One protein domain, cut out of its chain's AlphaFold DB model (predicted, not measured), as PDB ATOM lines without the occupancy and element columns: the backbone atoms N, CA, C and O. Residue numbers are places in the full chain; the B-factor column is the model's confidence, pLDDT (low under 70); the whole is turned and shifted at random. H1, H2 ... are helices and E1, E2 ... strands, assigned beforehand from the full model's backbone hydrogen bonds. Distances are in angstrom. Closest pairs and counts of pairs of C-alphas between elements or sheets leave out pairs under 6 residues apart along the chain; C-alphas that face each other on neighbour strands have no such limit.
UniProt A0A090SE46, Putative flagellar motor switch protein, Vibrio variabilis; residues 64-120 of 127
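AT A GLANCE: This is residues 64 to 120 of the 127 residues of the protein "Putative flagellar motor switch protein" of Vibrio variabilis (UniProt A0A090SE46). A small, strongly twisted sheet of three antiparallel strands, E1, E2 and E3, makes one end, and from it a long loop runs out and folds back, with one short helix, H1, in the far part of that loop; residues 71 to 85 stick out free of the rest. The long strand E2 is the middle of the sheet and bends at residue 104; E1 pairs with its residues 101 to 106 and E3 with its residues 106 to 111. The printed part has 57 residues, with one named helix and three named strands in the order H1, E1, E2, E3 along the chain and E1, E2, E3 across the sheet. The class is mostly strand, though under half of the residues are in named elements. The whole is loose, with a radius of gyration of the C-alphas of 14.1 A, and spans 37 by 31 by 17 A, only just flat.

IN THESE COORDINATES: The printed part begins at Asp 64, with its C-alpha at (375.319, 247.303, 174.986). H1 is residues 74 to 77, and C-alpha 74 is at (396.259, 258.880, 167.072). E1 is residues 94 to 98, 13.3 A from first to last C-alpha. E2 is residues 101 to 111, 27.3 A long, and bends by 56 degrees at residue 104. E3 is residues 114 to 119, 15.9 A long, and ends with C-alpha 119 at (363.690, 252.079, 171.840).

HOW THE PARTS SIT: Residues 64 to 65 pair, antiparallel, with residues 96 to 97 of E1. H1 is not on the sheet, with 0 pairs of C-alphas within 10 A, and it is apart from E2 and E3. H1 is too short for any O i to N i+4 pair; its one O i to N i+3 pair is within hydrogen-bond range. E1, E2 and E3 form a meander, each strand the antiparallel neighbour of the one before. E1 and E2 are a hairpin, with 129 degrees between their directions; C-alphas 97 and 102 face each other at 4.3 A, and N 94 and O 106 are within hydrogen-bond range at 2.7 A. E2 and E3 are a hairpin, with 137 degrees between their directions; C-alphas 106 and 119 face each other at 4.1 A, and N 107 and O 118 are within range at 2.8 A. The pairing is staggered: E2 pairs with E1 over residues 101 to 106 and with E3 over residues 106 to 111. E1 and E3 are edge strands.

THE WHOLE: The two C-alphas farthest apart, those of Thr 75 and Asp 112, are 38.6 A apart. Without residues 71 to 85, the body of 42 residues spans 29 by 24 by 15 A. The link from H1 to E1, 16 residues, is long; the links E1 to E2 and E2 to E3 are tight. The printed part has no cut. The mean pLDDT of the printed part is 90.1, and no printed residue is under 70.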
ATOM      1  N   ASP A  64     374.287 246.293 175.213       91.75
ATOM      2  CA  ASP A  64     375.319 247.303 174.986       91.75
ATOM      3  C   ASP A  64     374.788 248.401 174.057       91.75
ATOM      4  O   ASP A  64     374.334 248.129 172.944       91.75
ATOM      5  N   VAL A  65     374.869 249.656 174.503       90.12
ATOM      6  CA  VAL A  65     374.407 250.833 173.754       90.12
ATOM      7  C   VAL A  65     375.569 251.792 173.570       90.12
ATOM      8  O   VAL A  65     376.194 252.229 174.536       90.12
ATOM      9  N   GLN A  66     375.864 252.138 172.319       88.62
ATOM     10  CA  GLN A  66     376.875 253.145 172.021       88.62
ATOM     11  C   GLN A  66     376.251 254.541 172.099       88.62
ATOM     12  O   GLN A  66     375.441 254.897 171.251       88.62
ATOM     13  N   LEU A  67     376.646 255.327 173.104       86.31
ATOM     14  CA  LEU A  67     376.133 256.688 173.309       86.31
ATOM     15  C   LEU A  67     376.702 257.689 172.298       86.31
ATOM     16  O   LEU A  67     375.980 258.550 171.809       86.31
ATOM     17  N   SER A  68     377.990 257.565 171.981       88.31
ATOM     18  CA  SER A  68     378.701 258.454 171.066       88.31
ATOM     19  C   SER A  68     379.844 257.721 170.369       88.31
ATOM     20  O   SER A  68     380.296 256.649 170.794       88.31
ATOM     21  N   LYS A  69     380.320 258.305 169.270       87.81
ATOM     22  CA  LYS A  69     381.515 257.847 168.565       87.81
ATOM     23  C   LYS A  69     382.283 259.053 168.042       87.81
ATOM     24  O   LYS A  69     381.831 259.713 167.117       87.81
ATOM     25  N   ASN A  70     383.470 259.274 168.595       88.81
ATOM     26  CA  ASN A  70     384.376 260.325 168.149       88.81
ATOM     27  C   ASN A  70     385.530 259.737 167.338       88.81
ATOM     28  O   ASN A  70     386.094 258.703 167.697       88.81
ATOM     29  N   VAL A  71     385.891 260.414 166.251       90.31
ATOM     30  CA  VAL A  71     387.085 260.107 165.459       90.31
ATOM     31  C   VAL A  71     388.108 261.198 165.729       90.31
ATOM     32  O   VAL A  71     387.807 262.377 165.575       90.31
ATOM     33  N   MET A  72     389.316 260.808 166.128       93.56
ATOM     34  CA  MET A  72     390.409 261.739 166.402       93.56
ATOM     35  C   MET A  72     391.759 261.155 165.960       93.56
ATOM     36  O   MET A  72     391.895 259.931 165.872       93.56
ATOM     37  N   PRO A  73     392.762 262.003 165.668       95.94
ATOM     38  CA  PRO A  73     394.112 261.554 165.346       95.94
ATOM     39  C   PRO A  73     394.736 260.724 166.471       95.94
ATOM     40  O   PRO A  73     394.579 261.047 167.647       95.94
ATOM     41  N   LEU A  74     395.538 259.718 166.106       96.12
ATOM     42  CA  LEU A  74     396.259 258.880 167.072       96.12
ATOM     43  C   LEU A  74     397.107 259.717 168.040       96.12
ATOM     44  O   LEU A  74     397.136 259.437 169.232       96.12
ATOM     45  N   THR A  75     397.752 260.775 167.544       96.31
ATOM     46  CA  THR A  75     398.556 261.681 168.373       96.31
ATOM     47  C   THR A  75     397.746 262.344 169.482       96.31
ATOM     48  O   THR A  75     398.281 262.517 170.568       96.31
ATOM     49  N   GLN A  76     396.467 262.660 169.248       93.31
ATOM     50  CA  GLN A  76     395.587 263.232 170.270       93.31
ATOM     51  C   GLN A  76     395.153 262.182 171.296       93.31
ATOM     52  O   GLN A  76     395.168 262.462 172.491       93.31
ATOM     53  N   VAL A  77     394.845 260.957 170.848       93.88
ATOM     54  CA  VAL A  77     394.516 259.833 171.746       93.88
ATOM     55  C   VAL A  77     395.666 259.557 172.715       93.88
ATOM     56  O   VAL A  77     395.439 259.359 173.904       93.88
ATOM     57  N   LEU A  78     396.905 259.578 172.214       96.31
ATOM     58  CA  LEU A  78     398.105 259.315 173.013       96.31
ATOM     59  C   LEU A  78     398.378 260.385 174.078       96.31
ATOM     60  O   LEU A  78     399.109 260.117 175.026       96.31
ATOM     61  N   THR A  79     397.817 261.584 173.924       95.81
ATOM     62  CA  THR A  79     397.991 262.692 174.871       95.81
ATOM     63  C   THR A  79     396.859 262.820 175.888       95.81
ATOM     64  O   THR A  79     396.945 263.699 176.744       95.81
ATOM     65  N   LEU A  80     395.821 261.976 175.810       95.50
ATOM     66  CA  LEU A  80     394.699 262.009 176.748       95.50
ATOM     67  C   LEU A  80     395.156 261.683 178.170       95.50
ATOM     68  O   LEU A  80     395.893 260.723 178.407       95.50
ATOM     69  N   LYS A  81     394.658 262.459 179.125       96.25
ATOM     70  CA  LYS A  81     394.919 262.296 180.556       96.25
ATOM     71  C   LYS A  81     393.614 262.396 181.357       96.25
ATOM     72  O   LYS A  81     392.606 262.875 180.832       96.25
ATOM     73  N   PRO A  82     393.606 261.939 182.624       96.06
ATOM     74  CA  PRO A  82     392.493 262.211 183.525       96.06
ATOM     75  C   PRO A  82     392.135 263.704 183.525       96.06
ATOM     76  O   PRO A  82     393.020 264.548 183.396       96.06
ATOM     77  N   ASP A  83     390.841 263.993 183.658       95.44
ATOM     78  CA  ASP A  83     390.239 265.336 183.647       95.44
ATOM     79  C   ASP A  83     390.181 266.058 182.286       95.44
ATOM     80  O   ASP A  83     389.643 267.164 182.204       95.44
ATOM     81  N   ASP A  84     390.644 265.436 181.195       94.06
ATOM     82  CA  ASP A  84     390.397 265.969 179.852       94.06
ATOM     83  C   ASP A  84     388.909 265.861 179.478       94.06
ATOM     84  O   ASP A  84     388.276 264.808 179.594       94.06
ATOM     85  N   ILE A  85     388.348 266.963 178.976       91.75
ATOM     86  CA  ILE A  85     386.950 267.038 178.547       91.75
ATOM     87  C   ILE A  85     386.882 266.782 177.045       91.75
ATOM     88  O   ILE A  85     387.355 267.585 176.239       91.75
ATOM     89  N   LEU A  86     386.248 265.672 176.667       90.06
ATOM     90  CA  LEU A  86     385.970 265.350 175.274       90.06
ATOM     91  C   LEU A  86     384.536 265.754 174.918       90.06
ATOM     92  O   LEU A  86     383.604 265.274 175.568       90.06
ATOM     93  N   PRO A  87     384.326 266.582 173.879       86.88
ATOM     94  CA  PRO A  87     382.983 266.815 173.376       86.88
ATOM     95  C   PRO A  87     382.437 265.493 172.831       86.88
ATOM     96  O   PRO A  87     383.085 264.829 172.020       86.88
ATOM     97  N   ILE A  88     381.260 265.089 173.297       87.00
ATOM     98  CA  ILE A  88     380.540 263.927 172.777       87.00
ATOM     99  C   ILE A  88     379.212 264.392 172.199       87.00
ATOM    100  O   ILE A  88     378.479 265.148 172.832       87.00
ATOM    101  N   GLU A  89     378.896 263.918 171.002       83.38
ATOM    102  CA  GLU A  89     377.562 264.057 170.430       83.38
ATOM    103  C   GLU A  89     376.804 262.754 170.662       83.38
ATOM    104  O   GLU A  89     377.283 261.668 170.314       83.38
ATOM    105  N   LEU A  90     375.635 262.862 171.296       83.69
ATOM    106  CA  LEU A  90     374.755 261.718 171.483       83.69
ATOM    107  C   LEU A  90     374.172 261.296 170.137       83.69
ATOM    108  O   LEU A  90     373.692 262.119 169.357       83.69
ATOM    109  N   LEU A  91     374.188 259.993 169.874       82.81
ATOM    110  CA  LEU A  91     373.573 259.450 168.672       82.81
ATOM    111  C   LEU A  91     372.043 259.548 168.770       82.81
ATOM    112  O   LEU A  91     371.432 258.973 169.670       82.81
ATOM    113  N   ASN A  92     371.417 260.205 167.788       80.06
ATOM    114  CA  ASN A  92     369.951 260.250 167.653       80.06
ATOM    115  C   ASN A  92     369.339 258.853 167.429       80.06
ATOM    116  O   ASN A  92     368.198 258.605 167.810       80.06
ATOM    117  N   HIS A  93     370.115 257.950 166.822       86.69
ATOM    118  CA  HIS A  93     369.792 256.537 166.625       86.69
ATOM    119  C   HIS A  93     370.969 255.687 167.122       86.69
ATOM    120  O   HIS A  93     371.824 255.251 166.349       86.69
ATOM    121  N   ALA A  94     371.050 255.508 168.435       88.75
ATOM    122  CA  ALA A  94     372.041 254.664 169.079       88.75
ATOM    123  C   ALA A  94     371.738 253.180 168.789       88.75
ATOM    124  O   ALA A  94     370.632 252.714 169.083       88.75
ATOM    125  N   PRO A  95     372.690 252.417 168.223       90.12
ATOM    126  CA  PRO A  95     372.511 250.986 168.027       90.12
ATOM    127  C   PRO A  95     372.547 250.261 169.376       90.12
ATOM    128  O   PRO A  95     373.464 250.464 170.178       90.12
ATOM    129  N   VAL A  96     371.575 249.380 169.587       90.62
ATOM    130  CA  VAL A  96     371.421 248.547 170.781       90.62
ATOM    131  C   VAL A  96     371.810 247.118 170.428       90.62
ATOM    132  O   VAL A  96     371.224 246.494 169.536       90.62
ATOM    133  N   LYS A  97     372.829 246.600 171.113       90.81
ATOM    134  CA  LYS A  97     373.466 245.327 170.781       90.81
ATOM    135  C   LYS A  97     373.297 244.293 171.879       90.81
ATOM    136  O   LYS A  97     373.384 244.614 173.062       90.81
ATOM    137  N   ILE A  98     373.157 243.042 171.455       88.69
ATOM    138  CA  ILE A  98     373.354 241.862 172.295       88.69
ATOM    139  C   ILE A  98     374.538 241.095 171.707       88.69
ATOM    140  O   ILE A  98     374.510 240.630 170.565       88.69
ATOM    141  N   GLY A  99     375.634 241.031 172.464       87.31
ATOM    142  CA  GLY A  99     376.906 240.526 171.951       87.31
ATOM    143  C   GLY A  99     377.386 241.331 170.737       87.31
ATOM    144  O   GLY A  99     377.729 242.507 170.853       87.31
ATOM    145  N   LYS A 100     377.436 240.696 169.560       84.81
ATOM    146  CA  LYS A 100     377.890 241.326 168.304       84.81
ATOM    147  C   LYS A 100     376.748 241.799 167.403       84.81
ATOM    148  O   LYS A 100     377.020 242.474 166.412       84.81
ATOM    149  N   GLN A 101     375.504 241.450 167.724       85.19
ATOM    150  CA  GLN A 101     374.356 241.711 166.867       85.19
ATOM    151  C   GLN A 101     373.611 242.954 167.341       85.19
ATOM    152  O   GLN A 101     373.240 243.053 168.510       85.19
ATOM    153  N   THR A 102     373.396 243.901 166.430       88.06
ATOM    154  CA  THR A 102     372.456 245.004 166.649       88.06
ATOM    155  C   THR A 102     371.052 244.460 166.435       88.06
ATOM    156  O   THR A 102     370.765 243.953 165.354       88.06
ATOM    157  N   LEU A 103     370.214 244.530 167.464       84.69
ATOM    158  CA  LEU A 103     368.827 244.057 167.397       84.69
ATOM    159  C   LEU A 103     367.835 245.211 167.350       84.69
ATOM    160  O   LEU A 103     366.782 245.063 166.742       84.69
ATOM    161  N   PHE A 104     368.190 246.341 167.969       87.19
ATOM    162  CA  PHE A 104     367.340 247.521 168.008       87.19
ATOM    163  C   PHE A 104     368.135 248.802 167.761       87.19
ATOM    164  O   PHE A 104     369.360 248.846 167.922       87.19
ATOM    165  N   THR A 105     367.424 249.874 167.452       90.31
ATOM    166  CA  THR A 105     367.894 251.248 167.566       90.31
ATOM    167  C   THR A 105     367.084 251.979 168.626       90.31
ATOM    168  O   THR A 105     365.917 251.686 168.877       90.31
ATOM    169  N   GLY A 106     367.703 252.949 169.284       90.62
ATOM    170  CA  GLY A 106     367.013 253.791 170.249       90.62
ATOM    171  C   GLY A 106     367.567 255.198 170.255       90.62
ATOM    172  O   GLY A 106     368.615 255.474 169.677       90.62
ATOM    173  N   ARG A 107     366.859 256.097 170.923       89.94
ATOM    174  CA  ARG A 107     367.358 257.434 171.231       89.94
ATOM    175  C   ARG A 107     367.638 257.545 172.720       89.94
ATOM    176  O   ARG A 107     366.878 257.034 173.544       89.94
ATOM    177  N   VAL A 108     368.730 258.217 173.050       89.81
ATOM    178  CA  VAL A 108     369.082 258.539 174.433       89.81
ATOM    179  C   VAL A 108     368.341 259.813 174.824       89.81
ATOM    180  O   VAL A 108     368.339 260.786 174.070       89.81
ATOM    181  N   ALA A 109     367.703 259.803 175.987       88.69
ATOM    182  CA  ALA A 109     367.029 260.957 176.563       88.69
ATOM    183  C   ALA A 109     367.386 261.092 178.049       88.69
ATOM    184  O   ALA A 109     368.006 260.203 178.632       88.69
ATOM    185  N   GLU A 110     366.997 262.207 178.656       90.00
ATOM    186  CA  GLU A 110     367.091 262.431 180.096       90.00
ATOM    187  C   GLU A 110     365.684 262.421 180.694       90.00
ATOM    188  O   GLU A 110     364.749 262.975 180.113       90.00
ATOM    189  N   GLN A 111     365.536 261.731 181.820       92.75
ATOM    190  CA  GLN A 111     364.311 261.675 182.598       92.75
ATOM    191  C   GLN A 111     364.678 261.655 184.084       92.75
ATOM    192  O   GLN A 111     365.386 260.756 184.535       92.75
ATOM    193  N   ASP A 112     364.203 262.654 184.830       93.75
ATOM    194  CA  ASP A 112     364.407 262.797 186.278       93.75
ATOM    195  C   ASP A 112     365.890 262.733 186.712       93.75
ATOM    196  O   ASP A 112     366.242 262.127 187.724       93.75
ATOM    197  N   GLY A 113     366.787 263.352 185.937       91.50
ATOM    198  CA  GLY A 113     368.231 263.367 186.182       91.50
ATOM    199  C   GLY A 113     368.961 262.086 185.768       91.50
ATOM    200  O   GLY A 113     370.171 261.975 185.982       91.50
ATOM    201  N   GLN A 114     368.261 261.120 185.168       91.75
ATOM    202  CA  GLN A 114     368.820 259.858 184.698       91.75
ATOM    203  C   GLN A 114     368.798 259.775 183.169       91.75
ATOM    204  O   GLN A 114     367.818 260.133 182.518       91.75
ATOM    205  N   LEU A 115     369.876 259.247 182.580       88.94
ATOM    206  CA  LEU A 115     369.872 258.881 181.166       88.94
ATOM    207  C   LEU A 115     369.007 257.637 180.954       88.94
ATOM    208  O   LEU A 115     369.257 256.584 181.545       88.94
ATOM    209  N   VAL A 116     368.025 257.761 180.070       91.38
ATOM    210  CA  VAL A 116     367.122 256.686 179.661       91.38
ATOM    211  C   VAL A 116     367.274 256.401 178.171       91.38
ATOM    212  O   VAL A 116     367.597 257.279 177.369       91.38
ATOM    213  N   LEU A 117     367.039 255.148 177.790       90.69
ATOM    214  CA  LEU A 117     367.006 254.719 176.399       90.69
ATOM    215  C   LEU A 117     365.555 254.499 175.982       90.69
ATOM    216  O   LEU A 117     364.864 253.664 176.559       90.69
ATOM    217  N   ILE A 118     365.121 255.206 174.945       91.06
ATOM    218  CA  ILE A 118     363.822 254.988 174.315       91.06
ATOM    219  C   ILE A 118     364.069 254.179 173.047       91.06
ATOM    220  O   ILE A 118     364.699 254.679 172.113       91.06
ATOM    221  N   LEU A 119     363.610 252.928 173.027       90.06
ATOM    222  CA  LEU A 119     363.690 252.079 171.840       90.06
ATOM    223  C   LEU A 119     362.798 252.649 170.735       90.06
ATOM    224  O   LEU A 119     361.669 253.070 170.992       90.06
ATOM    225  N   ASN A 120     363.319 252.676 169.513       85.44
ATOM    226  CA  ASN A 120     362.552 253.063 168.342       85.44
ATOM    227  C   ASN A 120     361.720 251.867 167.863       85.44
ATOM    228  O   ASN A 120     362.101 250.713 168.050       85.44
TER     229      ASN A 120